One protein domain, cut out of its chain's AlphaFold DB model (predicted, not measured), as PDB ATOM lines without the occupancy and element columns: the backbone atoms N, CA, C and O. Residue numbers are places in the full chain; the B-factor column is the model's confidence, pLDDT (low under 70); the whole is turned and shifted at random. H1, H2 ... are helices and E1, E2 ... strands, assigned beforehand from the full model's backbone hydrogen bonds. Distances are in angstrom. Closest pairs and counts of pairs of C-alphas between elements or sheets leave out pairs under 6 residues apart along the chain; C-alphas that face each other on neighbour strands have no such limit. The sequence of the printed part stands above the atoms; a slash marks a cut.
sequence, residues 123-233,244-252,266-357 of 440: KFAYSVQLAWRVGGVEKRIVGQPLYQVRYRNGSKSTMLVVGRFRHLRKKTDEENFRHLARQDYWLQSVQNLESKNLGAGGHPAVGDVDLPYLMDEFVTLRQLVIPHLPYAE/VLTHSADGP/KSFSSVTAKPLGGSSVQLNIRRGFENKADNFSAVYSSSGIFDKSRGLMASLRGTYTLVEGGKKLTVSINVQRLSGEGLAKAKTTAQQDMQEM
ATOM      1  N   LYS A 123      25.797  12.911  38.521       90.19
ATOM      2  CA  LYS A 123      25.987  14.085  37.670       90.19
ATOM      3  C   LYS A 123      26.118  13.657  36.219       90.19
ATOM      4  O   LYS A 123      26.821  12.694  35.920       90.19
ATOM      5  N   PHE A 124      25.478  14.389  35.324       91.69
ATOM      6  CA  PHE A 124      25.627  14.228  33.881       91.69
ATOM      7  C   PHE A 124      25.429  15.580  33.205       91.69
ATOM      8  O   PHE A 124      24.847  16.488  33.787       91.69
ATOM      9  N   ALA A 125      25.935  15.732  31.992       92.38
ATOM     10  CA  ALA A 125      25.805  16.968  31.236       92.38
ATOM     11  C   ALA A 125      25.511  16.650  29.777       92.38
ATOM     12  O   ALA A 125      25.803  15.546  29.303       92.38
ATOM     13  N   TYR A 126      24.968  17.632  29.074       92.12
ATOM     14  CA  TYR A 126      24.740  17.558  27.639       92.12
ATOM     15  C   TYR A 126      25.402  18.738  26.954       92.12
ATOM     16  O   TYR A 126      25.365  19.841  27.479       92.12
ATOM     17  N   SER A 127      25.967  18.522  25.773       93.75
ATOM     18  CA  SER A 127      26.181  19.590  24.807       93.75
ATOM     19  C   SER A 127      24.900  19.745  24.010       93.75
ATOM     20  O   SER A 127      24.382  18.763  23.484       93.75
ATOM     21  N   VAL A 128      24.382  20.965  23.957       92.12
ATOM     22  CA  VAL A 128      23.165  21.307  23.231       92.12
ATOM     23  C   VAL A 128      23.499  22.410  22.242       92.12
ATOM     24  O   VAL A 128      24.106  23.414  22.613       92.12
ATOM     25  N   GLN A 129      23.084  22.226  20.995       93.25
ATOM     26  CA  GLN A 129      23.233  23.197  19.925       93.25
ATOM     27  C   GLN A 129      21.941  23.285  19.116       93.25
ATOM     28  O   GLN A 129      21.437  22.281  18.617       93.25
ATOM     29  N   LEU A 130      21.444  24.504  18.947       92.19
ATOM     30  CA  LEU A 130      20.412  24.860  17.983       92.19
ATOM     31  C   LEU A 130      21.059  25.764  16.936       92.19
ATOM     32  O   LEU A 130      21.856  26.630  17.292       92.19
ATOM     33  N   ALA A 131      20.737  25.586  15.662       93.38
ATOM     34  CA  ALA A 131      21.274  26.406  14.582       93.38
ATOM     35  C   ALA A 131      20.220  26.651  13.506       93.38
ATOM     36  O   ALA A 131      19.551  25.714  13.074       93.38
ATOM     37  N   TRP A 132      20.082  27.893  13.051       93.19
ATOM     38  CA  TRP A 132      19.175  28.255  11.965       93.19
ATOM     39  C   TRP A 132      19.720  29.426  11.160       93.19
ATOM     40  O   TRP A 132      20.602  30.159  11.606       93.19
ATOM     41  N   ARG A 133      19.186  29.610   9.954       90.88
ATOM     42  CA  ARG A 133      19.545  30.725   9.080       90.88
ATOM     43  C   ARG A 133      18.300  31.510   8.708       90.88
ATOM     44  O   ARG A 133      17.305  30.930   8.287       90.88
ATOM     45  N   VAL A 134      18.367  32.828   8.848       86.62
ATOM     46  CA  VAL A 134      17.285  33.748   8.485       86.62
ATOM     47  C   VAL A 134      17.878  34.992   7.831       86.62
ATOM     48  O   VAL A 134      18.768  35.625   8.389       86.62
ATOM     49  N   GLY A 135      17.425  35.320   6.616       84.19
ATOM     50  CA  GLY A 135      17.865  36.525   5.899       84.19
ATOM     51  C   GLY A 135      19.387  36.645   5.730       84.19
ATOM     52  O   GLY A 135      19.938  37.711   5.972       84.19
ATOM     53  N   GLY A 136      20.076  35.544   5.402       86.19
ATOM     54  CA  GLY A 136      21.544  35.509   5.269       86.19
ATOM     55  C   GLY A 136      22.318  35.491   6.594       86.19
ATOM     56  O   GLY A 136      23.531  35.337   6.596       86.19
ATOM     57  N   VAL A 137      21.637  35.588   7.736       90.75
ATOM     58  CA  VAL A 137      22.264  35.544   9.059       90.75
ATOM     59  C   VAL A 137      22.123  34.149   9.645       90.75
ATOM     60  O   VAL A 137      21.015  33.626   9.769       90.75
ATOM     61  N   GLU A 138      23.242  33.550  10.031       93.62
ATOM     62  CA  GLU A 138      23.261  32.325  10.815       93.62
ATOM     63  C   GLU A 138      23.150  32.664  12.302       93.62
ATOM     64  O   GLU A 138      23.911  33.472  12.837       93.62
ATOM     65  N   LYS A 139      22.186  32.046  12.973       92.44
ATOM     66  CA  LYS A 139      21.985  32.133  14.414       92.44
ATOM     67  C   LYS A 139      22.235  30.761  15.031       92.44
ATOM     68  O   LYS A 139      21.880  29.733  14.448       92.44
ATOM     69  N   ARG A 140      22.862  30.737  16.205       92.81
ATOM     70  CA  ARG A 140      23.096  29.516  16.979       92.81
ATOM     71  C   ARG A 140      22.835  29.752  18.452       92.81
ATOM     72  O   ARG A 140      23.243  30.770  18.990       92.81
ATOM     73  N   ILE A 141      22.251  28.772  19.119       90.56
ATOM     74  CA  ILE A 141      22.195  28.725  20.577       90.56
ATOM     75  C   ILE A 141      23.003  27.516  21.017       90.56
ATOM     76  O   ILE A 141      22.740  26.407  20.558       90.56
ATOM     77  N   VAL A 142      23.991  27.725  21.883       92.44
ATOM     78  CA  VAL A 142      24.871  26.655  22.371       92.44
ATOM     79  C   VAL A 142      24.953  26.667  23.888       92.44
ATOM     80  O   VAL A 142      25.038  27.730  24.494       92.44
ATOM     81  N   GLY A 143      24.947  25.495  24.514       91.00
ATOM     82  CA  GLY A 143      25.046  25.380  25.967       91.00
ATOM     83  C   GLY A 143      25.555  24.018  26.411       91.00
ATOM     84  O   GLY A 143      25.468  23.032  25.673       91.00
ATOM     85  N   GLN A 144      26.095  23.973  27.629       93.19
ATOM     86  CA  GLN A 144      26.546  22.740  28.276       93.19
ATOM     87  C   GLN A 144      25.896  22.548  29.653       93.19
ATOM     88  O   GLN A 144      26.595  22.538  30.666       93.19
ATOM     89  N   PRO A 145      24.558  22.434  29.726       88.94
ATOM     90  CA  PRO A 145      23.869  22.299  31.001       88.94
ATOM     91  C   PRO A 145      24.316  21.050  31.770       88.94
ATOM     92  O   PRO A 145      24.292  19.924  31.259       88.94
ATOM     93  N   LEU A 146      24.690  21.273  33.027       89.94
ATOM     94  CA  LEU A 146      25.004  20.259  34.015       89.94
ATOM     95  C   LEU A 146      23.758  19.925  34.833       89.94
ATOM     96  O   LEU A 146      23.084  20.792  35.389       89.94
ATOM     97  N   TYR A 147      23.529  18.630  34.975       87.75
ATOM     98  CA  TYR A 147      22.499  18.041  35.805       87.75
ATOM     99  C   TYR A 147      23.145  17.389  37.009       87.75
ATOM    100  O   TYR A 147      24.079  16.593  36.884       87.75
ATOM    101  N   GLN A 148      22.608  17.692  38.181       86.19
ATOM    102  CA  GLN A 148      22.912  16.982  39.407       86.19
ATOM    103  C   GLN A 148      21.622  16.444  40.000       86.19
ATOM    104  O   GLN A 148      20.755  17.203  40.431       86.19
ATOM    105  N   VAL A 149      21.526  15.123  40.079       81.56
ATOM    106  CA  VAL A 149      20.423  14.438  40.744       81.56
ATOM    107  C   VAL A 149      20.602  14.671  42.234       81.56
ATOM    108  O   VAL A 149      21.527  14.151  42.860       81.56
ATOM    109  N   ARG A 150      19.763  15.533  42.795       76.81
ATOM    110  CA  ARG A 150      19.816  15.883  44.212       76.81
ATOM    111  C   ARG A 150      19.222  14.777  45.051       76.81
ATOM    112  O   ARG A 150      19.775  14.470  46.096       76.81
ATOM    113  N   TYR A 151      18.146  14.174  44.564       72.19
ATOM    114  CA  TYR A 151      17.425  13.168  45.312       72.19
ATOM    115  C   TYR A 151      16.556  12.295  44.394       72.19
ATOM    116  O   TYR A 151      16.157  12.739  43.316       72.19
ATOM    117  N   ARG A 152      16.247  11.069  44.832       70.88
ATOM    118  CA  ARG A 152      15.319  10.140  44.178       70.88
ATOM    119  C   ARG A 152      14.420   9.436  45.206       70.88
ATOM    120  O   ARG A 152      14.933   8.717  46.057       70.88
ATOM    121  N   ASN A 153      13.097   9.585  45.074       67.56
ATOM    122  CA  ASN A 153      12.068   8.810  45.787       67.56
ATOM    123  C   ASN A 153      11.379   7.860  44.809       67.56
ATOM    124  O   ASN A 153      10.538   8.281  44.010       67.56
ATOM    125  N   GLY A 154      11.746   6.579  44.848       73.25
ATOM    126  CA  GLY A 154      11.187   5.562  43.960       73.25
ATOM    127  C   GLY A 154      11.356   5.926  42.479       73.25
ATOM    128  O   GLY A 154      12.454   5.830  41.918       73.25
ATOM    129  N   SER A 155      10.252   6.331  41.845       67.38
ATOM    130  CA  SER A 155      10.169   6.717  40.434       67.38
ATOM    131  C   SER A 155      10.380   8.212  40.175       67.38
ATOM    132  O   SER A 155      10.488   8.590  39.013       67.38
ATOM    133  N   LYS A 156      10.439   9.069  41.200       71.69
ATOM    134  CA  LYS A 156      10.621  10.521  41.050       71.69
ATOM    135  C   LYS A 156      12.021  10.932  41.475       71.69
ATOM    136  O   LYS A 156      12.504  10.487  42.510       71.69
ATOM    137  N   SER A 157      12.667  11.787  40.695       75.38
ATOM    138  CA  SER A 157      13.999  12.317  40.976       75.38
ATOM    139  C   SER A 157      13.993  13.827  40.852       75.38
ATOM    140  O   SER A 157      13.513  14.365  39.864       75.38
ATOM    141  N   THR A 158      14.561  14.520  41.825       76.75
ATOM    142  CA  THR A 158      14.721  15.969  41.774       76.75
ATOM    143  C   THR A 158      16.135  16.281  41.317       76.75
ATOM    144  O   THR A 158      17.118  15.825  41.907       76.75
ATOM    145  N   MET A 159      16.248  17.042  40.238       79.62
ATOM    146  CA  MET A 159      17.512  17.419  39.625       79.62
ATOM    147  C   MET A 159      17.704  18.917  39.750       79.62
ATOM    148  O   MET A 159      16.818  19.697  39.411       79.62
ATOM    149  N   LEU A 160      18.891  19.313  40.187       79.94
ATOM    150  CA  LEU A 160      19.360  20.663  39.951       79.94
ATOM    151  C   LEU A 160      19.949  20.724  38.547       79.94
ATOM    152  O   LEU A 160      20.812  19.912  38.205       79.94
ATOM    153  N   VAL A 161      19.507  21.708  37.778       82.00
ATOM    154  CA  VAL A 161      20.052  22.016  36.460       82.00
ATOM    155  C   VAL A 161      20.722  23.372  36.507       82.00
ATOM    156  O   VAL A 161      20.143  24.327  37.027       82.00
ATOM    157  N   VAL A 162      21.932  23.436  35.968       84.75
ATOM    158  CA  VAL A 162      22.714  24.659  35.833       84.75
ATOM    159  C   VAL A 162      23.299  24.692  34.435       84.75
ATOM    160  O   VAL A 162      23.996  23.763  34.036       84.75
ATOM    161  N   GLY A 163      23.069  25.773  33.709       86.00
ATOM    162  CA  GLY A 163      23.833  26.069  32.510       86.00
ATOM    163  C   GLY A 163      23.410  27.375  31.871       86.00
ATOM    164  O   GLY A 163      22.267  27.809  32.010       86.00
ATOM    165  N   ARG A 164      24.331  27.971  31.128       86.94
ATOM    166  CA  ARG A 164      24.080  29.119  30.265       86.94
ATOM    167  C   ARG A 164      24.023  28.678  28.810       86.94
ATOM    168  O   ARG A 164      24.914  27.997  28.302       86.94
ATOM    169  N   PHE A 165      22.974  29.098  28.126       88.31
ATOM    170  CA  PHE A 165      22.853  29.001  26.684       88.31
ATOM    171  C   PHE A 165      23.261  30.332  26.073       88.31
ATOM    172  O   PHE A 165      22.638  31.359  26.333       88.31
ATOM    173  N   ARG A 166      24.323  30.304  25.273       90.19
ATOM    174  CA  ARG A 166      24.861  31.477  24.595       90.19
ATOM    175  C   ARG A 166      24.216  31.630  23.235       90.19
ATOM    176  O   ARG A 166      24.227  30.678  22.449       90.19
ATOM    177  N   HIS A 167      23.709  32.822  22.947       89.25
ATOM    178  CA  HIS A 167      23.184  33.133  21.624       89.25
ATOM    179  C   HIS A 167      24.286  33.736  20.756       89.25
ATOM    180  O   HIS A 167      24.911  34.737  21.094       89.25
ATOM    181  N   LEU A 168      24.551  33.104  19.625       93.31
ATOM    182  CA  LEU A 168      25.585  33.471  18.679       93.31
ATOM    183  C   LEU A 168      24.952  33.853  17.346       93.31
ATOM    184  O   LEU A 168      23.988  33.235  16.894       93.31
ATOM    185  N   ARG A 169      25.545  34.838  16.682       93.69
ATOM    186  CA  ARG A 169      25.150  35.308  15.355       93.69
ATOM    187  C   ARG A 169      26.370  35.385  14.452       93.69
ATOM    188  O   ARG A 169      27.411  35.848  14.892       93.69
ATOM    189  N   LYS A 170      26.211  35.026  13.187       95.19
ATOM    190  CA  LYS A 170      27.205  35.242  12.138       95.19
ATOM    191  C   LYS A 170      26.508  35.753  10.883       95.19
ATOM    192  O   LYS A 170      25.572  35.116  10.395       95.19
ATOM    193  N   LYS A 171      26.903  36.924  10.390       92.94
ATOM    194  CA  LYS A 171      26.469  37.409   9.070       92.94
ATOM    195  C   LYS A 171      27.290  36.757   7.951       92.94
ATOM    196  O   LYS A 171      28.342  36.184   8.212       92.94
ATOM    197  N   THR A 172      26.811  36.857   6.713       87.25
ATOM    198  CA  THR A 172      27.474  36.300   5.521       87.25
ATOM    199  C   THR A 172      28.909  36.802   5.330       87.25
ATOM    200  O   THR A 172      29.754  36.048   4.866       87.25
ATOM    201  N   ASP A 173      29.172  38.056   5.691       89.00
ATOM    202  CA  ASP A 173      30.444  38.774   5.554       89.00
ATOM    203  C   ASP A 173      31.359  38.655   6.786       89.00
ATOM    204  O   ASP A 173      32.475  39.166   6.786       89.00
ATOM    205  N   GLU A 174      30.908  37.991   7.851       91.38
ATOM    206  CA  GLU A 174      31.695  37.816   9.071       91.38
ATOM    207  C   GLU A 174      32.427  36.469   9.044       91.38
ATOM    208  O   GLU A 174      31.850  35.447   8.681       91.38
ATOM    209  N   GLU A 175      33.681  36.428   9.496       88.38
ATOM    210  CA  GLU A 175      34.418  35.165   9.661       88.38
ATOM    211  C   GLU A 175      33.991  34.418  10.932       88.38
ATOM    212  O   GLU A 175      33.807  33.195  10.929       88.38
ATOM    213  N   ASN A 176      33.743  35.167  12.008       92.00
ATOM    214  CA  ASN A 176      33.509  34.638  13.347       92.00
ATOM    215  C   ASN A 176      32.092  34.916  13.849       92.00
ATOM    216  O   ASN A 176      31.465  35.916  13.506       92.00
ATOM    217  N   PHE A 177      31.597  34.030  14.715       93.62
ATOM    218  CA  PHE A 177      30.348  34.264  15.430       93.62
ATOM    219  C   PHE A 177      30.524  35.378  16.464       93.62
ATOM    220  O   PHE A 177      31.406  35.315  17.318       93.62
ATOM    221  N   ARG A 178      29.624  36.356  16.437       92.69
ATOM    222  CA  ARG A 178      29.462  37.357  17.489       92.69
ATOM    223  C   ARG A 178      28.532  36.822  18.572       92.69
ATOM    224  O   ARG A 178      27.453  36.305  18.280       92.69
ATOM    225  N   HIS A 179      28.942  36.973  19.825       92.69
ATOM    226  CA  HIS A 179      28.134  36.609  20.986       92.69
ATOM    227  C   HIS A 179      27.131  37.719  21.319       92.69
ATOM    228  O   HIS A 179      27.495  38.881  21.477       92.69
ATOM    229  N   LEU A 180      25.854  37.356  21.419       86.81
ATOM    230  CA  LEU A 180      24.746  38.238  21.766       86.81
ATOM    231  C   LEU A 180      24.403  38.089  23.252       86.81
ATOM    232  O   LEU A 180      23.330  37.608  23.596       86.81
ATOM    233  N   ALA A 181      25.300  38.528  24.140       81.00
ATOM    234  CA  ALA A 181      25.203  38.286  25.585       81.00
ATOM    235  C   ALA A 181      23.860  38.689  26.233       81.00
ATOM    236  O   ALA A 181      23.424  38.053  27.187       81.00
ATOM    237  N   ARG A 182      23.173  39.717  25.708       78.81
ATOM    238  CA  ARG A 182      21.847  40.152  26.197       78.81
ATOM    239  C   ARG A 182      20.717  39.153  25.914       78.81
ATOM    240  O   ARG A 182      19.655  39.277  26.504       78.81
ATOM    241  N   GLN A 183      20.937  38.217  24.995       78.38
ATOM    242  CA  GLN A 183      19.991  37.172  24.587       78.38
ATOM    243  C   GLN A 183      20.412  35.798  25.117       78.38
ATOM    244  O   GLN A 183      19.912  34.768  24.664       78.38
ATOM    245  N   ASP A 184      21.377  35.773  26.036       82.50
ATOM    246  CA  ASP A 184      21.738  34.545  26.713       82.50
ATOM    247  C   ASP A 184      20.612  34.095  27.629       82.50
ATOM    248  O   ASP A 184      19.906  34.890  28.250       82.50
ATOM    249  N   TYR A 185      20.499  32.782  27.733       77.75
ATOM    250  CA  TYR A 185      19.452  32.137  28.489       77.75
ATOM    251  C   TYR A 185      20.040  31.284  29.589       77.75
ATOM    252  O   TYR A 185      20.828  30.366  29.345       77.75
ATOM    253  N   TRP A 186      19.624  31.572  30.812       77.50
ATOM    254  CA  TRP A 186      20.064  30.833  31.978       77.50
ATOM    255  C   TRP A 186      19.096  29.688  32.245       77.50
ATOM    256  O   TRP A 186      17.956  29.882  32.673       77.50
ATOM    257  N   LEU A 187      19.565  28.464  32.007       72.44
ATOM    258  CA  LEU A 187      18.862  27.266  32.423       72.44
ATOM    259  C   LEU A 187      19.212  26.986  33.881       72.44
ATOM    260  O   LEU A 187      20.136  26.232  34.186       72.44
ATOM    261  N   GLN A 188      18.433  27.577  34.782       65.44
ATOM    262  CA  GLN A 188      18.460  27.199  36.181       65.44
ATOM    263  C   GLN A 188      17.080  26.772  36.642       65.44
ATOM    264  O   GLN A 188      16.109  27.521  36.593       65.44
ATOM    265  N   SER A 189      16.974  25.504  37.017       67.94
ATOM    266  CA  SER A 189      15.706  24.954  37.479       67.94
ATOM    267  C   SER A 189      15.946  23.764  38.387       67.94
ATOM    268  O   SER A 189      16.854  22.960  38.169       67.94
ATOM    269  N   VAL A 190      15.099  23.656  39.403       68.31
ATOM    270  CA  VAL A 190      14.829  22.385  40.062       68.31
ATOM    271  C   VAL A 190      13.827  21.660  39.173       68.31
ATOM    272  O   VAL A 190      12.686  22.096  39.052       68.31
ATOM    273  N   GLN A 191      14.268  20.601  38.501       70.19
ATOM    274  CA  GLN A 191      13.415  19.789  37.639       70.19
ATOM    275  C   GLN A 191      13.061  18.497  38.350       70.19
ATOM    276  O   GLN A 191      13.938  17.787  38.846       70.19
ATOM    277  N   ASN A 192      11.779  18.165  38.350       69.56
ATOM    278  CA  ASN A 192      11.333  16.855  38.788       69.56
ATOM    279  C   ASN A 192      11.323  15.935  37.571       69.56
ATOM    280  O   ASN A 192      10.565  16.138  36.634       69.56
ATOM    281  N   LEU A 193      12.192  14.938  37.568       70.00
ATOM    282  CA  LEU A 193      12.200  13.845  36.614       70.00
ATOM    283  C   LEU A 193      11.375  12.703  37.189       70.00
ATOM    284  O   LEU A 193      11.796  12.017  38.119       70.00
ATOM    285  N   GLU A 194      10.189  12.488  36.653       68.75
ATOM    286  CA  GLU A 194       9.451  11.263  36.910       68.75
ATOM    287  C   GLU A 194      10.003  10.142  36.035       68.75
ATOM    288  O   GLU A 194      10.648  10.390  35.018       68.75
ATOM    289  N   SER A 195       9.731   8.891  36.414       61.97
ATOM    290  CA  SER A 195      10.311   7.710  35.764       61.97
ATOM    291  C   SER A 195      10.216   7.732  34.244       61.97
ATOM    292  O   SER A 195      11.100   7.185  33.604       61.97
ATOM    293  N   LYS A 196       9.204   8.388  33.670       59.91
ATOM    294  CA  LYS A 196       8.954   8.424  32.225       59.91
ATOM    295  C   LYS A 196       8.830   9.844  31.657       59.91
ATOM    296  O   LYS A 196       8.918  10.022  30.450       59.91
ATOM    297  N   ASN A 197       8.686  10.866  32.505       57.62
ATOM    298  CA  ASN A 197       8.362  12.235  32.097       57.62
ATOM    299  C   ASN A 197       9.168  13.274  32.874       57.62
ATOM    300  O   ASN A 197       9.450  13.087  34.053       57.62
ATOM    301  N   LEU A 198       9.466  14.413  32.247       56.25
ATOM    302  CA  LEU A 198       9.771  15.609  33.027       56.25
ATOM    303  C   LEU A 198       8.472  16.143  33.625       56.25
ATOM    304  O   LEU A 198       7.524  16.445  32.905       56.25
ATOM    305  N   GLY A 199       8.434  16.253  34.943       51.00
ATOM    306  CA  GLY A 199       7.415  17.009  35.645       51.00
ATOM    307  C   GLY A 199       7.585  18.504  35.379       51.00
ATOM    308  O   GLY A 199       8.704  19.021  35.317       51.00
ATOM    309  N   ALA A 200       6.459  19.206  35.253       44.31
ATOM    310  CA  ALA A 200       6.430  20.660  35.263       44.31
ATOM    311  C   ALA A 200       6.846  21.143  36.661       44.31
ATOM    312  O   ALA A 200       6.075  21.099  37.617       44.31
ATOM    313  N   GLY A 201       8.107  21.531  36.798       46.41
ATOM    314  CA  GLY A 201       8.676  22.067  38.024       46.41
ATOM    315  C   GLY A 201       9.915  22.890  37.698       46.41
ATOM    316  O   GLY A 201      10.675  22.547  36.790       46.41
ATOM    317  N   GLY A 202      10.075  24.004  38.406       47.41
ATOM    318  CA  GLY A 202      11.240  24.877  38.315       47.41
ATOM    319  C   GLY A 202      10.868  26.323  38.011       47.41
ATOM    320  O   GLY A 202       9.939  26.582  37.248       47.41
ATOM    321  N   HIS A 203      11.629  27.249  38.593       45.94
ATOM    322  CA  HIS A 203      11.513  28.688  38.354       45.94
ATOM    323  C   HIS A 203      11.490  29.011  36.856       45.94
ATOM    324  O   HIS A 203      12.149  28.297  36.095       45.94
ATOM    325  N   PRO A 204      10.752  30.042  36.404       49.69
ATOM    326  CA  PRO A 204      10.875  30.527  35.036       49.69
ATOM    327  C   PRO A 204      12.348  30.847  34.772       49.69
ATOM    328  O   PRO A 204      13.032  31.413  35.623       49.69
ATOM    329  N   ALA A 205      12.858  30.388  33.634       54.00
ATOM    330  CA  ALA A 205      14.226  30.703  33.258       54.00
ATOM    331  C   ALA A 205      14.379  32.220  33.070       54.00
ATOM    332  O   ALA A 205      13.413  32.903  32.734       54.00
ATOM    333  N   VAL A 206      15.585  32.736  33.307       47.06
ATOM    334  CA  VAL A 206      15.873  34.170  33.200       47.06
ATOM    335  C   VAL A 206      16.546  34.445  31.858       47.06
ATOM    336  O   VAL A 206      17.572  33.839  31.539       47.06
ATOM    337  N   GLY A 207      15.957  35.370  31.099       50.78
ATOM    338  CA  GLY A 207      16.396  35.777  29.764       50.78
ATOM    339  C   GLY A 207      15.400  35.383  28.674       50.78
ATOM    340  O   GLY A 207      14.855  34.276  28.691       50.78
ATOM    341  N   ASP A 208      15.186  36.288  27.719       53.62
ATOM    342  CA  ASP A 208      14.388  36.015  26.527       53.62
ATOM    343  C   ASP A 208      15.250  35.247  25.524       53.62
ATOM    344  O   ASP A 208      16.201  35.787  24.947       53.62
ATOM    345  N   VAL A 209      14.924  33.972  25.310       58.59
ATOM    346  CA  VAL A 209      15.482  33.245  24.171       58.59
ATOM    347  C   VAL A 209      14.679  33.655  22.960       58.59
ATOM    348  O   VAL A 209      13.504  33.313  22.847       58.59
ATOM    349  N   ASP A 210      15.334  34.319  22.018       62.28
ATOM    350  CA  ASP A 210      14.788  34.521  20.680       62.28
ATOM    351  C   ASP A 210      14.866  33.195  19.902       62.28
ATOM    352  O   ASP A 210      15.723  32.999  19.031       62.28
ATOM    353  N   LEU A 211      14.022  32.232  20.293       64.50
ATOM    354  CA  LEU A 211      13.775  31.040  19.495       64.50
ATOM    355  C   LEU A 211      12.939  31.437  18.276       64.50
ATOM    356  O   LEU A 211      12.065  32.299  18.369       64.50
ATOM    357  N   PRO A 212      13.156  30.781  17.129       62.97
ATOM    358  CA  PRO A 212      12.238  30.870  16.007       62.97
ATOM    359  C   PRO A 212      10.777  30.688  16.432       62.97
ATOM    360  O   PRO A 212      10.480  29.796  17.225       62.97
ATOM    361  N   TYR A 213       9.903  31.539  15.888       60.94
ATOM    362  CA  TYR A 213       8.469  31.622  16.189       60.94
ATOM    363  C   TYR A 213       7.825  30.246  16.444       60.94
ATOM    364  O   TYR A 213       7.967  29.350  15.613       60.94
ATOM    365  N   LEU A 214       7.136  30.099  17.588       57.38
ATOM    366  CA  LEU A 214       6.429  28.895  18.074       57.38
ATOM    367  C   LEU A 214       7.272  27.641  18.323       57.38
ATOM    368  O   LEU A 214       6.716  26.570  18.571       57.38
ATOM    369  N   MET A 215       8.597  27.697  18.219       66.38
ATOM    370  CA  MET A 215       9.408  26.516  18.513       66.38
ATOM    371  C   MET A 215       9.199  26.042  19.962       66.38
ATOM    372  O   MET A 215       9.145  24.837  20.205       66.38
ATOM    373  N   ASP A 216       9.031  26.981  20.890       63.66
ATOM    374  CA  ASP A 216       8.748  26.763  22.310       63.66
ATOM    375  C   ASP A 216       7.431  26.019  22.576       63.66
ATOM    376  O   ASP A 216       7.373  25.222  23.515       63.66
ATOM    377  N   GLU A 217       6.426  26.205  21.718       59.38
ATOM    378  CA  GLU A 217       5.124  25.528  21.801       59.38
ATOM    379  C   GLU A 217       5.208  24.023  21.492       59.38
ATOM    380  O   GLU A 217       4.492  23.206  22.077       59.38
ATOM    381  N   PHE A 218       6.108  23.617  20.591       57.00
ATOM    382  CA  PHE A 218       6.310  22.197  20.263       57.00
ATOM    383  C   PHE A 218       7.392  21.553  21.120       57.00
ATOM    384  O   PHE A 218       7.312  20.358  21.445       57.00
ATOM    385  N   VAL A 219       8.429  22.333  21.431       63.78
ATOM    386  CA  VAL A 219       9.628  21.889  22.123       63.78
ATOM    387  C   VAL A 219      10.248  23.034  22.915       63.78
ATOM    388  O   VAL A 219      10.929  23.913  22.385       63.78
ATOM    389  N   THR A 220      10.142  22.946  24.235       67.94
ATOM    390  CA  THR A 220      10.895  23.843  25.120       67.94
ATOM    391  C   THR A 220      12.380  23.469  25.135       67.94
ATOM    392  O   THR A 220      12.738  22.293  25.033       67.94
ATOM    393  N   LEU A 221      13.273  24.440  25.367       65.31
ATOM    394  CA  LEU A 221      14.698  24.150  25.599       65.31
ATOM    395  C   LEU A 221      14.891  23.084  26.687       65.31
ATOM    396  O   LEU A 221      15.742  22.214  26.540       65.31
ATOM    397  N   ARG A 222      14.052  23.085  27.734       65.25
ATOM    398  CA  ARG A 222      14.059  22.060  28.794       65.25
ATOM    399  C   ARG A 222      13.839  20.650  28.246       65.25
ATOM    400  O   ARG A 222      14.579  19.741  28.618       65.25
ATOM    401  N   GLN A 223      12.870  20.485  27.347       65.69
ATOM    402  CA  GLN A 223      12.579  19.211  26.684       65.69
ATOM    403  C   GLN A 223      13.673  18.789  25.697       65.69
ATOM    404  O   GLN A 223      13.807  17.600  25.426       65.69
ATOM    405  N   LEU A 224      14.467  19.723  25.162       66.50
ATOM    406  CA  LEU A 224      15.611  19.363  24.318       66.50
ATOM    407  C   LEU A 224      16.728  18.720  25.113       66.50
ATOM    408  O   LEU A 224      17.339  17.763  24.645       66.50
ATOM    409  N   VAL A 225      16.999  19.228  26.311       64.50
ATOM    410  CA  VAL A 225      18.141  18.737  27.077       64.50
ATOM    411  C   VAL A 225      17.872  17.370  27.706       64.50
ATOM    412  O   VAL A 225      18.764  16.525  27.755       64.50
ATOM    413  N   ILE A 226      16.640  17.132  28.161       68.12
ATOM    414  CA  ILE A 226      16.179  15.810  28.585       68.12
ATOM    415  C   ILE A 226      14.809  15.572  27.927       68.12
ATOM    416  O   ILE A 226      13.812  16.128  28.381       68.12
ATOM    417  N   PRO A 227      14.731  14.789  26.840       63.22
ATOM    418  CA  PRO A 227      13.473  14.553  26.134       63.22
ATOM    419  C   PRO A 227      12.612  13.524  26.858       63.22
ATOM    420  O   PRO A 227      13.122  12.491  27.270       63.22
ATOM    421  N   HIS A 228      11.299  13.757  26.953       63.91
ATOM    422  CA  HIS A 228      10.348  12.782  27.505       63.91
ATOM    423  C   HIS A 228      10.541  11.392  26.884       63.91
ATOM    424  O   HIS A 228      10.663  11.264  25.663       63.91
ATOM    425  N   LEU A 229      10.557  10.358  27.729       64.44
ATOM    426  CA  LEU A 229      10.629   8.983  27.254       64.44
ATOM    427  C   LEU A 229       9.228   8.536  26.850       64.44
ATOM    428  O   LEU A 229       8.245   8.966  27.458       64.44
ATOM    429  N   PRO A 230       9.105   7.683  25.827       56.97
ATOM    430  CA  PRO A 230       7.797   7.202  25.450       56.97
ATOM    431  C   PRO A 230       7.234   6.295  26.547       56.97
ATOM    432  O   PRO A 230       7.963   5.558  27.220       56.97
ATOM    433  N   TYR A 231       5.918   6.341  26.706       50.75
ATOM    434  CA  TYR A 231       5.179   5.486  27.616       50.75
ATOM    435  C   TYR A 231       4.076   4.782  26.827       50.75
ATOM    436  O   TYR A 231       3.451   5.386  25.961       50.75
ATOM    437  N   ALA A 232       3.878   3.493  27.101       40.84
ATOM    438  CA  ALA A 232       2.682   2.792  26.661       40.84
ATOM    439  C   ALA A 232       1.523   3.252  27.550       40.84
ATOM    440  O   ALA A 232       1.590   3.100  28.772       40.84
ATOM    441  N   GLU A 233       0.508   3.864  26.944       38.06
ATOM    442  CA  GLU A 233      -0.845   3.840  27.499       38.06
ATOM    443  C   GLU A 233      -1.460   2.493  27.114       38.06
ATOM    444  O   GLU A 233      -1.237   2.025  25.998       38.06
ATOM    445  N   VAL A 244       4.353   0.743  18.342       29.78
ATOM    446  CA  VAL A 244       4.049   2.131  17.982       29.78
ATOM    447  C   VAL A 244       3.437   2.809  19.212       29.78
ATOM    448  O   VAL A 244       2.340   2.465  19.633       29.78
ATOM    449  N   LEU A 245       4.157   3.766  19.808       34.34
ATOM    450  CA  LEU A 245       3.706   4.546  20.967       34.34
ATOM    451  C   LEU A 245       3.152   5.895  20.476       34.34
ATOM    452  O   LEU A 245       3.782   6.948  20.570       34.34
ATOM    453  N   THR A 246       1.975   5.864  19.857       30.56
ATOM    454  CA  THR A 246       1.303   7.064  19.335       30.56
ATOM    455  C   THR A 246       0.375   7.678  20.375       30.56
ATOM    456  O   THR A 246      -0.586   7.046  20.792       30.56
ATOM    457  N   HIS A 247       0.629   8.938  20.737       32.66
ATOM    458  CA  HIS A 247      -0.350   9.802  21.401       32.66
ATOM    459  C   HIS A 247      -0.941  10.717  20.324       32.66
ATOM    460  O   HIS A 247      -0.299  11.695  19.939       32.66
ATOM    461  N   SER A 248      -2.098  10.355  19.758       33.03
ATOM    462  CA  SER A 248      -2.832  11.257  18.865       33.03
ATOM    463  C   SER A 248      -3.703  12.168  19.735       33.03
ATOM    464  O   SER A 248      -4.532  11.713  20.520       33.03
ATOM    465  N   ALA A 249      -3.473  13.475  19.638       40.06
ATOM    466  CA  ALA A 249      -4.423  14.475  20.097       40.06
ATOM    467  C   ALA A 249      -5.178  14.952  18.853       40.06
ATOM    468  O   ALA A 249      -4.854  15.990  18.271       40.06
ATOM    469  N   ASP A 250      -6.130  14.141  18.395       34.94
ATOM    470  CA  ASP A 250      -7.026  14.508  17.300       34.94
ATOM    471  C   ASP A 250      -8.088  15.480  17.838       34.94
ATOM    472  O   ASP A 250      -9.175  15.091  18.261       34.94
ATOM    473  N   GLY A 251      -7.752  16.773  17.875       37.66
ATOM    474  CA  GLY A 251      -8.680  17.835  18.253       37.66
ATOM    475  C   GLY A 251      -8.243  19.211  17.731       37.66
ATOM    476  O   GLY A 251      -7.044  19.488  17.666       37.66
ATOM    477  N   PRO A 252      -9.184  20.096  17.345       36.16
ATOM    478  CA  PRO A 252      -8.857  21.461  16.947       36.16
ATOM    479  C   PRO A 252      -8.289  22.229  18.149       36.16
ATOM    480  O   PRO A 252      -8.993  22.491  19.122       36.16
ATOM    481  N   LYS A 266      -4.475  20.727  11.819       69.00
ATOM    482  CA  LYS A 266      -4.298  19.414  12.451       69.00
ATOM    483  C   LYS A 266      -3.017  19.394  13.273       69.00
ATOM    484  O   LYS A 266      -1.935  19.570  12.716       69.00
ATOM    485  N   SER A 267      -3.129  19.152  14.576       66.62
ATOM    486  CA  SER A 267      -1.986  18.798  15.419       66.62
ATOM    487  C   SER A 267      -1.696  17.305  15.342       66.62
ATOM    488  O   SER A 267      -2.612  16.494  15.240       66.62
ATOM    489  N   PHE A 268      -0.427  16.933  15.443       67.94
ATOM    490  CA  PHE A 268      -0.011  15.540  15.563       67.94
ATOM    491  C   PHE A 268       1.149  15.401  16.542       67.94
ATOM    492  O   PHE A 268       1.986  16.294  16.698       67.94
ATOM    493  N   SER A 269       1.224  14.236  17.174       66.19
ATOM    494  CA  SER A 269       2.337  13.828  18.020       66.19
ATOM    495  C   SER A 269       2.546  12.326  17.858       66.19
ATOM    496  O   SER A 269       1.607  11.544  17.774       66.19
ATOM    497  N   SER A 270       3.798  11.909  17.762       67.19
ATOM    498  CA  SER A 270       4.179  10.507  17.648       67.19
ATOM    499  C   SER A 270       5.545  10.310  18.280       67.19
ATOM    500  O   SER A 270       6.436  11.155  18.135       67.19
ATOM    501  N   VAL A 271       5.711   9.199  18.993       66.69
ATOM    502  CA  VAL A 271       7.014   8.759  19.478       66.69
ATOM    503  C   VAL A 271       7.155   7.277  19.169       66.69
ATOM    504  O   VAL A 271       6.331   6.470  19.572       66.69
ATOM    505  N   THR A 272       8.190   6.886  18.442       70.19
ATOM    506  CA  THR A 272       8.464   5.475  18.159       70.19
ATOM    507  C   THR A 272       9.784   5.069  18.783       70.19
ATOM    508  O   THR A 272      10.731   5.852  18.841       70.19
ATOM    509  N   ALA A 273       9.837   3.840  19.288       69.88
ATOM    510  CA  ALA A 273      11.026   3.271  19.897       69.88
ATOM    511  C   ALA A 273      11.454   2.042  19.097       69.88
ATOM    512  O   ALA A 273      10.708   1.072  19.006       69.88
ATOM    513  N   LYS A 274      12.659   2.074  18.525       74.81
ATOM    514  CA  LYS A 274      13.243   0.963  17.771       74.81
ATOM    515  C   LYS A 274      14.466   0.411  18.513       74.81
ATOM    516  O   LYS A 274      15.384   1.179  18.807       74.81
ATOM    517  N   PRO A 275      14.531  -0.889  18.838       73.50
ATOM    518  CA  PRO A 275      15.725  -1.471  19.446       73.50
ATOM    519  C   PRO A 275      16.920  -1.404  18.481       73.50
ATOM    520  O   PRO A 275      16.765  -1.637  17.286       73.50
ATOM    521  N   LEU A 276      18.110  -1.097  19.008       72.81
ATOM    522  CA  LEU A 276      19.362  -1.035  18.231       72.81
ATOM    523  C   LEU A 276      20.325  -2.200  18.534       72.81
ATOM    524  O   LEU A 276      21.456  -2.196  18.066       72.81
ATOM    525  N   GLY A 277      19.892  -3.185  19.326       64.06
ATOM    526  CA  GLY A 277      20.769  -4.205  19.910       64.06
ATOM    527  C   GLY A 277      21.358  -3.769  21.260       64.06
ATOM    528  O   GLY A 277      21.452  -2.580  21.577       64.06
ATOM    529  N   GLY A 278      21.686  -4.745  22.113       72.00
ATOM    530  CA  GLY A 278      22.193  -4.500  23.468       72.00
ATOM    531  C   GLY A 278      21.263  -3.634  24.338       72.00
ATOM    532  O   GLY A 278      20.031  -3.770  24.333       72.00
ATOM    533  N   SER A 279      21.854  -2.718  25.111       76.12
ATOM    534  CA  SER A 279      21.117  -1.814  26.001       76.12
ATOM    535  C   SER A 279      20.597  -0.546  25.310       76.12
ATOM    536  O   SER A 279      19.987   0.280  25.982       76.12
ATOM    537  N   SER A 280      20.730  -0.383  23.992       79.19
ATOM    538  CA  SER A 280      20.358   0.857  23.292       79.19
ATOM    539  C   SER A 280      19.014   0.775  22.561       79.19
ATOM    540  O   SER A 280      18.602  -0.280  22.071       79.19
ATOM    541  N   VAL A 281      18.315   1.910  22.486       78.19
ATOM    542  CA  VAL A 281      17.068   2.091  21.724       78.19
ATOM    543  C   VAL A 281      17.093   3.424  21.000       78.19
ATOM    544  O   VAL A 281      17.421   4.443  21.594       78.19
ATOM    545  N   GLN A 282      16.706   3.429  19.733       81.44
ATOM    546  CA  GLN A 282      16.452   4.641  18.975       81.44
ATOM    547  C   GLN A 282      15.041   5.149  19.273       81.44
ATOM    548  O   GLN A 282      14.067   4.430  19.073       81.44
ATOM    549  N   LEU A 283      14.930   6.385  19.739       78.44
ATOM    550  CA  LEU A 283      13.675   7.090  19.954       78.44
ATOM    551  C   LEU A 283      13.483   8.102  18.830       78.44
ATOM    552  O   LEU A 283      14.273   9.034  18.714       78.44
ATOM    553  N   ASN A 284      12.440   7.939  18.023       79.81
ATOM    554  CA  ASN A 284      12.046   8.934  17.034       79.81
ATOM    555  C   ASN A 284      10.831   9.694  17.554       79.81
ATOM    556  O   ASN A 284       9.824   9.082  17.888       79.81
ATOM    557  N   ILE A 285      10.917  11.016  17.628       78.25
ATOM    558  CA  ILE A 285       9.849  11.888  18.112       78.25
ATOM    559  C   ILE A 285       9.438  12.786  16.958       78.25
ATOM    560  O   ILE A 285      10.286  13.407  16.324       78.25
ATOM    561  N   ARG A 286       8.142  12.910  16.701       79.44
ATOM    562  CA  ARG A 286       7.620  13.854  15.719       79.44
ATOM    563  C   ARG A 286       6.366  14.516  16.262       79.44
ATOM    564  O   ARG A 286       5.425  13.832  16.647       79.44
ATOM    565  N   ARG A 287       6.370  15.846  16.307       76.06
ATOM    566  CA  ARG A 287       5.273  16.691  16.790       76.06
ATOM    567  C   ARG A 287       5.081  17.846  15.834       76.06
ATOM    568  O   ARG A 287       6.060  18.343  15.289       76.06
ATOM    569  N   GLY A 288       3.858  18.297  15.646       73.50
ATOM    570  CA  GLY A 288       3.648  19.452  14.801       73.50
ATOM    571  C   GLY A 288       2.200  19.837  14.642       73.50
ATOM    572  O   GLY A 288       1.300  19.218  15.206       73.50
ATOM    573  N   PHE A 289       2.016  20.882  13.858       78.19
ATOM    574  CA  PHE A 289       0.735  21.400  13.434       78.19
ATOM    575  C   PHE A 289       0.814  21.764  11.957       78.19
ATOM    576  O   PHE A 289       1.801  22.346  11.507       78.19
ATOM    577  N   GLU A 290      -0.235  21.447  11.211       78.62
ATOM    578  CA  GLU A 290      -0.359  21.781   9.796       78.62
ATOM    579  C   GLU A 290      -1.724  22.427   9.537       78.62
ATOM    580  O   GLU A 290      -2.763  21.844   9.852       78.62
ATOM    581  N   ASN A 291      -1.729  23.610   8.920       77.31
ATOM    582  CA  ASN A 291      -2.912  24.207   8.313       77.31
ATOM    583  C   ASN A 291      -2.675  24.397   6.810       77.31
ATOM    584  O   ASN A 291      -1.940  25.286   6.376       77.31
ATOM    585  N   LYS A 292      -3.334  23.556   6.007       77.19
ATOM    586  CA  LYS A 292      -3.211  23.586   4.544       77.19
ATOM    587  C   LYS A 292      -3.826  24.838   3.918       77.19
ATOM    588  O   LYS A 292      -3.344  25.259   2.877       77.19
ATOM    589  N   ALA A 293      -4.858  25.423   4.529       74.75
ATOM    590  CA  ALA A 293      -5.526  26.597   3.969       74.75
ATOM    591  C   ALA A 293      -4.618  27.836   3.988       74.75
ATOM    592  O   ALA A 293      -4.570  28.583   3.016       74.75
ATOM    593  N   ASP A 294      -3.837  27.991   5.058       72.75
ATOM    594  CA  ASP A 294      -2.944  29.138   5.255       72.75
ATOM    595  C   ASP A 294      -1.504  28.872   4.775       72.75
ATOM    596  O   ASP A 294      -0.604  29.678   5.018       72.75
ATOM    597  N   ASN A 295      -1.251  27.733   4.109       80.50
ATOM    598  CA  ASN A 295       0.102  27.247   3.796       80.50
ATOM    599  C   ASN A 295       1.038  27.323   5.016       80.50
ATOM    600  O   ASN A 295       2.188  27.767   4.918       80.50
ATOM    601  N   PHE A 296       0.514  26.907   6.170       80.31
ATOM    602  CA  PHE A 296       1.201  26.965   7.447       80.31
ATOM    603  C   PHE A 296       1.547  25.558   7.936       80.31
ATOM    604  O   PHE A 296       0.696  24.669   7.980       80.31
ATOM    605  N   SER A 297       2.789  25.345   8.360       82.75
ATOM    606  CA  SER A 297       3.166  24.143   9.105       82.75
ATOM    607  C   SER A 297       4.282  24.439  10.091       82.75
ATOM    608  O   SER A 297       5.224  25.150   9.766       82.75
ATOM    609  N   ALA A 298       4.201  23.863  11.280       81.50
ATOM    610  CA  ALA A 298       5.252  23.906  12.280       81.50
ATOM    611  C   ALA A 298       5.500  22.476  12.754       81.50
ATOM    612  O   ALA A 298       4.628  21.858  13.358       81.50
ATOM    613  N   VAL A 299       6.661  21.915  12.427       85.00
ATOM    614  CA  VAL A 299       6.952  20.491  12.616       85.00
ATOM    615  C   VAL A 299       8.302  20.313  13.285       85.00
ATOM    616  O   VAL A 299       9.345  20.629  12.719       85.00
ATOM    617  N   TYR A 300       8.284  19.733  14.476       84.62
ATOM    618  CA  TYR A 300       9.446  19.168  15.136       84.62
ATOM    619  C   TYR A 300       9.577  17.682  14.800       84.62
ATOM    620  O   TYR A 300       8.624  16.908  14.887       84.62
ATOM    621  N   SER A 301      10.774  17.255  14.424       88.94
ATOM    622  CA  SER A 301      11.117  15.847  14.225       88.94
ATOM    623  C   SER A 301      12.504  15.586  14.778       88.94
ATOM    624  O   SER A 301      13.417  16.365  14.531       88.94
ATOM    625  N   SER A 302      12.687  14.509  15.527       88.31
ATOM    626  CA  SER A 302      13.982  14.129  16.072       88.31
ATOM    627  C   SER A 302      14.159  12.626  16.172       88.31
ATOM    628  O   SER A 302      13.202  11.858  16.190       88.31
ATOM    629  N   SER A 303      15.421  12.219  16.217       89.56
ATOM    630  CA  SER A 303      15.872  10.857  16.432       89.56
ATOM    631  C   SER A 303      16.997  10.874  17.458       89.56
ATOM    632  O   SER A 303      17.982  11.602  17.304       89.56
ATOM    633  N   GLY A 304      16.851  10.106  18.530       87.94
ATOM    634  CA  GLY A 304      17.833  10.010  19.599       87.94
ATOM    635  C   GLY A 304      18.132   8.578  20.001       87.94
ATOM    636  O   GLY A 304      17.349   7.676  19.743       87.94
ATOM    637  N   ILE A 305      19.281   8.362  20.632       88.50
ATOM    638  CA  ILE A 305      19.708   7.065  21.153       88.50
ATOM    639  C   ILE A 305      19.555   7.099  22.666       88.50
ATOM    640  O   ILE A 305      20.274   7.822  23.351       88.50
ATOM    641  N   PHE A 306      18.643   6.297  23.193       83.50
ATOM    642  CA  PHE A 306      18.454   6.073  24.615       83.50
ATOM    643  C   PHE A 306      19.251   4.857  25.083       83.50
ATOM    644  O   PHE A 306      19.132   3.760  24.533       83.50
ATOM    645  N   ASP A 307      20.050   5.042  26.129       84.88
ATOM    646  CA  ASP A 307      20.789   3.973  26.790       84.88
ATOM    647  C   ASP A 307      19.943   3.432  27.950       84.88
ATOM    648  O   ASP A 307      19.849   4.055  29.009       84.88
ATOM    649  N   LYS A 308      19.328   2.259  27.758       75.75
ATOM    650  CA  LYS A 308      18.477   1.587  28.755       75.75
ATOM    651  C   LYS A 308      19.252   1.210  30.010       75.75
ATOM    652  O   LYS A 308      18.654   1.166  31.081       75.75
ATOM    653  N   SER A 309      20.553   0.922  29.903       79.12
ATOM    654  CA  SER A 309      21.356   0.528  31.066       79.12
ATOM    655  C   SER A 309      21.532   1.707  32.018       79.12
ATOM    656  O   SER A 309      21.275   1.581  33.214       79.12
ATOM    657  N   ARG A 310      21.855   2.880  31.463       77.25
ATOM    658  CA  ARG A 310      22.048   4.126  32.216       77.25
ATOM    659  C   ARG A 310      20.751   4.905  32.439       77.25
ATOM    660  O   ARG A 310      20.739   5.840  33.231       77.25
ATOM    661  N   GLY A 311      19.681   4.545  31.731       78.50
ATOM    662  CA  GLY A 311      18.391   5.227  31.754       78.50
ATOM    663  C   GLY A 311      18.503   6.710  31.404       78.50
ATOM    664  O   GLY A 311      17.910   7.541  32.084       78.50
ATOM    665  N   LEU A 312      19.326   7.048  30.410       83.44
ATOM    666  CA  LEU A 312      19.590   8.421  29.977       83.44
ATOM    667  C   LEU A 312      19.689   8.479  28.452       83.44
ATOM    668  O   LEU A 312      20.144   7.529  27.810       83.44
ATOM    669  N   MET A 313      19.318   9.624  27.883       85.44
ATOM    670  CA  MET A 313      19.565   9.903  26.473       85.44
ATOM    671  C   MET A 313      21.080  10.008  26.242       85.44
ATOM    672  O   MET A 313      21.789  10.676  26.991       85.44
ATOM    673  N   ALA A 314      21.599   9.315  25.235       89.31
ATOM    674  CA  ALA A 314      22.998   9.397  24.830       89.31
ATOM    675  C   ALA A 314      23.201  10.513  23.798       89.31
ATOM    676  O   ALA A 314      24.152  11.286  23.901       89.31
ATOM    677  N   SER A 315      22.283  10.631  22.840       91.62
ATOM    678  CA  SER A 315      22.295  11.680  21.821       91.62
ATOM    679  C   SER A 315      20.903  11.894  21.244       91.62
ATOM    680  O   SER A 315      20.118  10.955  21.208       91.62
ATOM    681  N   LEU A 316      20.615  13.083  20.731       90.94
ATOM    682  CA  LEU A 316      19.408  13.411  19.982       90.94
ATOM    683  C   LEU A 316      19.767  14.386  18.864       90.94
ATOM    684  O   LEU A 316      20.438  15.389  19.089       90.94
ATOM    685  N   ARG A 317      19.303  14.094  17.652       93.94
ATOM    686  CA  ARG A 317      19.365  14.997  16.504       93.94
ATOM    687  C   ARG A 317      17.952  15.304  16.067       93.94
ATOM    688  O   ARG A 317      17.138  14.394  15.954       93.94
ATOM    689  N   GLY A 318      17.653  16.565  15.822       91.50
ATOM    690  CA  GLY A 318      16.324  16.979  15.422       91.50
ATOM    691  C   GLY A 318      16.325  18.166  14.490       91.50
ATOM    692  O   GLY A 318      17.332  18.836  14.277       91.50
ATOM    693  N   THR A 319      15.151  18.414  13.943       92.44
ATOM    694  CA  THR A 319      14.850  19.538  13.082       92.44
ATOM    695  C   THR A 319      13.507  20.109  13.490       92.44
ATOM    696  O   THR A 319      12.529  19.366  13.592       92.44
ATOM    697  N   TYR A 320      13.447  21.418  13.686       89.69
ATOM    698  CA  TYR A 320      12.194  22.159  13.698       89.69
ATOM    699  C   TYR A 320      12.048  22.879  12.360       89.69
ATOM    700  O   TYR A 320      12.964  23.572  11.922       89.69
ATOM    701  N   THR A 321      10.925  22.679  11.683       90.31
ATOM    702  CA  THR A 321      10.615  23.305  10.399       90.31
ATOM    703  C   THR A 321       9.353  24.130  10.541       90.31
ATOM    704  O   THR A 321       8.318  23.587  10.912       90.31
ATOM    705  N   LEU A 322       9.441  25.409  10.196       86.44
ATOM    706  CA  LEU A 322       8.305  26.313  10.082       86.44
ATOM    707  C   LEU A 322       8.126  26.675   8.607       86.44
ATOM    708  O   LEU A 322       9.075  27.113   7.957       86.44
ATOM    709  N   VAL A 323       6.926  26.484   8.078       87.44
ATOM    710  CA  VAL A 323       6.503  26.970   6.766       87.44
ATOM    711  C   VAL A 323       5.362  27.943   6.990       87.44
ATOM    712  O   VAL A 323       4.385  27.585   7.637       87.44
ATOM    713  N   GLU A 324       5.484  29.152   6.459       81.69
ATOM    714  CA  GLU A 324       4.448  30.180   6.534       81.69
ATOM    715  C   GLU A 324       4.459  30.989   5.235       81.69
ATOM    716  O   GLU A 324       5.505  31.498   4.817       81.69
ATOM    717  N   GLY A 325       3.311  31.071   4.552       78.62
ATOM    718  CA  GLY A 325       3.188  31.847   3.313       78.62
ATOM    719  C   GLY A 325       4.208  31.450   2.234       78.62
ATOM    720  O   GLY A 325       4.702  32.308   1.503       78.62
ATOM    721  N   GLY A 326       4.588  30.167   2.182       79.12
ATOM    722  CA  GLY A 326       5.576  29.622   1.241       79.12
ATOM    723  C   GLY A 326       7.047  29.827   1.629       79.12
ATOM    724  O   GLY A 326       7.932  29.306   0.952       79.12
ATOM    725  N   LYS A 327       7.347  30.536   2.723       85.00
ATOM    726  CA  LYS A 327       8.712  30.645   3.255       85.00
ATOM    727  C   LYS A 327       8.974  29.520   4.239       85.00
ATOM    728  O   LYS A 327       8.153  29.265   5.111       85.00
ATOM    729  N   LYS A 328      10.139  28.881   4.121       89.88
ATOM    730  CA  LYS A 328      10.576  27.798   5.005       89.88
ATOM    731  C   LYS A 328      11.732  28.260   5.885       89.88
ATOM    732  O   LYS A 328      12.760  28.708   5.381       89.88
ATOM    733  N   LEU A 329      11.577  28.089   7.190       88.50
ATOM    734  CA  LEU A 329      12.631  28.203   8.184       88.50
ATOM    735  C   LEU A 329      12.927  26.815   8.751       88.50
ATOM    736  O   LEU A 329      12.015  26.045   9.051       88.50
ATOM    737  N   THR A 330      14.206  26.486   8.911       92.31
ATOM    738  CA  THR A 330      14.626  25.213   9.498       92.31
ATOM    739  C   THR A 330      15.668  25.454  10.577       92.31
ATOM    740  O   THR A 330      16.658  26.154  10.363       92.31
ATOM    741  N   VAL A 331      15.429  24.851  11.736       91.44
ATOM    742  CA  VAL A 331      16.306  24.862  12.901       91.44
ATOM    743  C   VAL A 331      16.843  23.457  13.084       91.44
ATOM    744  O   VAL A 331      16.074  22.521  13.290       91.44
ATOM    745  N   SER A 332      18.156  23.306  13.008       93.44
ATOM    746  CA  SER A 332      18.848  22.064  13.338       93.44
ATOM    747  C   SER A 332      19.109  22.009  14.834       93.44
ATOM    748  O   SER A 332      19.519  23.003  15.430       93.44
ATOM    749  N   ILE A 333      18.882  20.847  15.434       91.88
ATOM    750  CA  ILE A 333      18.988  20.608  16.869       91.88
ATOM    751  C   ILE A 333      19.920  19.420  17.074       91.88
ATOM    752  O   ILE A 333      19.717  18.354  16.492       91.88
ATOM    753  N   ASN A 334      20.932  19.585  17.914       93.31
ATOM    754  CA  ASN A 334      21.851  18.522  18.288       93.31
ATOM    755  C   ASN A 334      22.060  18.535  19.800       93.31
ATOM    756  O   ASN A 334      22.353  19.573  20.391       93.31
ATOM    757  N   VAL A 335      21.892  17.374  20.417       91.69
ATOM    758  CA  VAL A 335      22.052  17.154  21.847       91.69
ATOM    759  C   VAL A 335      22.903  15.912  22.024       91.69
ATOM    760  O   VAL A 335      22.587  14.854  21.488       91.69
ATOM    761  N   GLN A 336      23.978  16.009  22.793       93.31
ATOM    762  CA  GLN A 336      24.872  14.885  23.041       93.31
ATOM    763  C   GLN A 336      25.254  14.830  24.507       93.31
ATOM    764  O   GLN A 336      25.690  15.826  25.081       93.31
ATOM    765  N   ARG A 337      25.120  13.657  25.124       92.81
ATOM    766  CA  ARG A 337      25.571  13.450  26.495       92.81
ATOM    767  C   ARG A 337      27.091  13.519  26.545       92.81
ATOM    768  O   ARG A 337      27.781  12.804  25.823       92.81
ATOM    769  N   LEU A 338      27.599  14.348  27.444       94.44
ATOM    770  CA  LEU A 338      29.025  14.519  27.668       94.44
ATOM    771  C   LEU A 338      29.568  13.413  28.577       94.44
ATOM    772  O   LEU A 338      28.894  12.936  29.494       94.44
ATOM    773  N   SER A 339      30.810  13.013  28.324       93.44
ATOM    774  CA  SER A 339      31.560  12.044  29.127       93.44
ATOM    775  C   SER A 339      33.044  12.417  29.142       93.44
ATOM    776  O   SER A 339      33.452  13.300  28.384       93.44
ATOM    777  N   GLY A 340      33.827  11.807  30.039       94.38
ATOM    778  CA  GLY A 340      35.260  12.083  30.172       94.38
ATOM    779  C   GLY A 340      35.561  13.572  30.371       94.38
ATOM    780  O   GLY A 340      34.916  14.244  31.183       94.38
ATOM    781  N   GLU A 341      36.502  14.086  29.584       94.94
ATOM    782  CA  GLU A 341      36.927  15.488  29.594       94.94
ATOM    783  C   GLU A 341      35.769  16.465  29.336       94.94
ATOM    784  O   GLU A 341      35.638  17.470  30.032       94.94
ATOM    785  N   GLY A 342      34.856  16.142  28.413       93.62
ATOM    786  CA  GLY A 342      33.701  16.994  28.122       93.62
ATOM    787  C   GLY A 342      32.787  17.182  29.337       93.62
ATOM    788  O   GLY A 342      32.283  18.277  29.579       93.62
ATOM    789  N   LEU A 343      32.607  16.133  30.147       94.06
ATOM    790  CA  LEU A 343      31.854  16.230  31.401       94.06
ATOM    791  C   LEU A 343      32.627  17.025  32.463       94.06
ATOM    792  O   LEU A 343      32.008  17.758  33.233       94.06
ATOM    793  N   ALA A 344      33.953  16.883  32.528       91.69
ATOM    794  CA  ALA A 344      34.786  17.675  33.431       91.69
ATOM    795  C   ALA A 344      34.693  19.171  33.092       91.69
ATOM    796  O   ALA A 344      34.394  19.974  33.972       91.69
ATOM    797  N   LYS A 345      34.807  19.523  31.808       94.00
ATOM    798  CA  LYS A 345      34.633  20.892  31.314       94.00
ATOM    799  C   LYS A 345      33.253  21.449  31.649       94.00
ATOM    800  O   LYS A 345      33.166  22.528  32.223       94.00
ATOM    801  N   ALA A 346      32.187  20.688  31.395       91.94
ATOM    802  CA  ALA A 346      30.829  21.112  31.737       91.94
ATOM    803  C   ALA A 346      30.637  21.346  33.247       91.94
ATOM    804  O   ALA A 346      29.888  22.238  33.634       91.94
ATOM    805  N   LYS A 347      31.323  20.591  34.119       90.19
ATOM    806  CA  LYS A 347      31.307  20.852  35.570       90.19
ATOM    807  C   LYS A 347      31.951  22.194  35.911       90.19
ATOM    808  O   LYS A 347      31.365  22.945  36.685       90.19
ATOM    809  N   THR A 348      33.115  22.488  35.337       89.88
ATOM    810  CA  THR A 348      33.811  23.766  35.540       89.88
ATOM    811  C   THR A 348      32.988  24.932  34.993       89.88
ATOM    812  O   THR A 348      32.774  25.914  35.698       89.88
ATOM    813  N   THR A 349      32.443  24.799  33.781       90.19
ATOM    814  CA  THR A 349      31.567  25.813  33.176       90.19
ATOM    815  C   THR A 349      30.310  26.034  34.008       90.19
ATOM    816  O   THR A 349      29.959  27.174  34.261       90.19
ATOM    817  N   ALA A 350      29.672  24.981  34.527       86.69
ATOM    818  CA  ALA A 350      28.512  25.141  35.399       86.69
ATOM    819  C   ALA A 350      28.847  25.878  36.710       86.69
ATOM    820  O   ALA A 350      28.017  26.624  37.219       86.69
ATOM    821  N   GLN A 351      30.048  25.694  37.269       83.88
ATOM    822  CA  GLN A 351      30.486  26.451  38.447       83.88
ATOM    823  C   GLN A 351      30.667  27.940  38.133       83.88
ATOM    824  O   GLN A 351      30.219  28.772  38.918       83.88
ATOM    825  N   GLN A 352      31.268  28.266  36.987       86.19
ATOM    826  CA  GLN A 352      31.395  29.646  36.502       86.19
ATOM    827  C   GLN A 352      30.018  30.258  36.224       86.19
ATOM    828  O   GLN A 352      29.702  31.332  36.725       86.19
ATOM    829  N   ASP A 353      29.154  29.520  35.522       84.94
ATOM    830  CA  ASP A 353      27.782  29.923  35.229       84.94
ATOM    831  C   ASP A 353      27.008  30.236  36.520       84.94
ATOM    832  O   ASP A 353      26.271  31.211  36.560       84.94
ATOM    833  N   MET A 354      27.184  29.462  37.600       78.31
ATOM    834  CA  MET A 354      26.561  29.770  38.898       78.31
ATOM    835  C   MET A 354      27.059  31.075  39.526       78.31
ATOM    836  O   MET A 354      26.284  31.720  40.226       78.31
ATOM    837  N   GLN A 355      28.329  31.435  39.331       80.19
ATOM    838  CA  GLN A 355      28.916  32.663  39.880       80.19
ATOM    839  C   GLN A 355      28.474  33.905  39.100       80.19
ATOM    840  O   GLN A 355      28.254  34.956  39.693       80.19
ATOM    841  N   GLU A 356      28.332  33.776  37.782       81.44
ATOM    842  CA  GLU A 356      27.904  34.859  36.889       81.44
ATOM    843  C   GLU A 356      26.382  35.037  36.837       81.44
ATOM    844  O   GLU A 356      25.883  36.009  36.262       81.44
ATOM    845  N   MET A 357      25.624  34.092  37.398       76.00
ATOM    846  CA  MET A 357      24.177  34.118  37.291       76.00
ATOM    847  C   MET A 357      23.566  35.280  38.089       76.00
ATOM    848  O   MET A 357      23.956  35.510  39.235       76.00
TER     849      MET A 357
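Overview. This is residues 123 to 233, 244 to 252 and 266 to 357 of the 440 residues of an uncharacterized protein of Symmachiella macrocystis (UniProt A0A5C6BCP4). One large, twisted sheet of ten strands makes this domain: long strands E6 to E10 and E1 stand side by side as a wall, and E2 to E5 carry the sheet on past E1, with E4 and E5 bending. H2 sits near the middle of the whole, between E1 and E5, while H3 packs on E4 and the short H1 grazes the wall. The printed part has 212 residues, with three named helices and ten named strands that follow along the chain as E1 E2 E3 E4 E5 H1 H2 E6 E7 E8 E9 E10 H3; the sheet is branched and its neighbour strands are antiparallel. The class is mostly strand; the whole is compact, with a radius of gyration of the C-alphas of 17.7 A, rounded, and spans 48 by 45 by 34 A.

Along the chain. Find C-alpha 123 at (25.987, 14.085, 37.670); from there E1, residues 123 to 134, runs 36.3 A. E2, 137 to 143, runs on into E3, 146 to 153, at 45 degrees. E4, 156 to 170, is 41.5 A long and bends by 55 degrees at residue 160; E5, 185 to 194, bends by 59 degrees at residue 190. Next come H1, 215 to 218, and H2, 221 to 225. E6, 266 to 275, begins at (-4.298, 19.414, 12.451); E7, 280 to 291, E8, 296 to 307, E9, 312 to 324, and E10, 327 to 337, follow. H3, 340 to 356, is 24.9 A long and ends at C-alpha 356, (27.904, 34.859, 36.889).

Arrangement. Start at E1: E2 and E3 lie on one side of it, E10 on the other side. Look for N 130 and O 141, 2.8 A, in the hairpin of E1 and E2, N 124 and O 147, 3.0 A, to E3, and N 129 and O 334, 2.8 A, to E10. E3 E4 E5 form a meander, each strand the antiparallel neighbour of the one before, with N 148 and O 160 at 2.9 A and N 159 and O 191 at 2.8 A. E2 also pairs with E4, N 140 and O 168 at 2.8 A. E6 E7 E8 E9 E10 form the second meander, with N 270 and O 286, N 285 and O 302 and N 318 and O 333 each at 2.8 A, and N 301 and O 319 at 2.9 A. E5 and E6 are edge strands. H2 is on the sheet at a height of 6.1 A; its closest C-alphas to E1 are Val 225 and Tyr 126, 6.7 A. H3 is on the sheet at a height of 8.6 A, with the C-alphas of Ala 350 and Gly 163 of E4 closest at 5.6 A. H1 only grazes the sheet; the C-alphas of Phe 218 and Arg 287 of E7 are its closest to that strand, 6.6 A. H2 and H3 have every O i to N i+4 pair within hydrogen-bond range; H1 is too short for one.

Size, cuts and confidence. The C-alphas of Gly 154 and Asp 173 are farthest apart, 54.3 A. Residues 234 to 243 and 253 to 265 are not printed, with C-alpha gaps of 10.8 A and 6.7 A. The links E4 to E5 and E5 to H1 are long. Mean pLDDT of the printed part is 76.8; residues 194 to 233 and 244 to 252 are among those under 70.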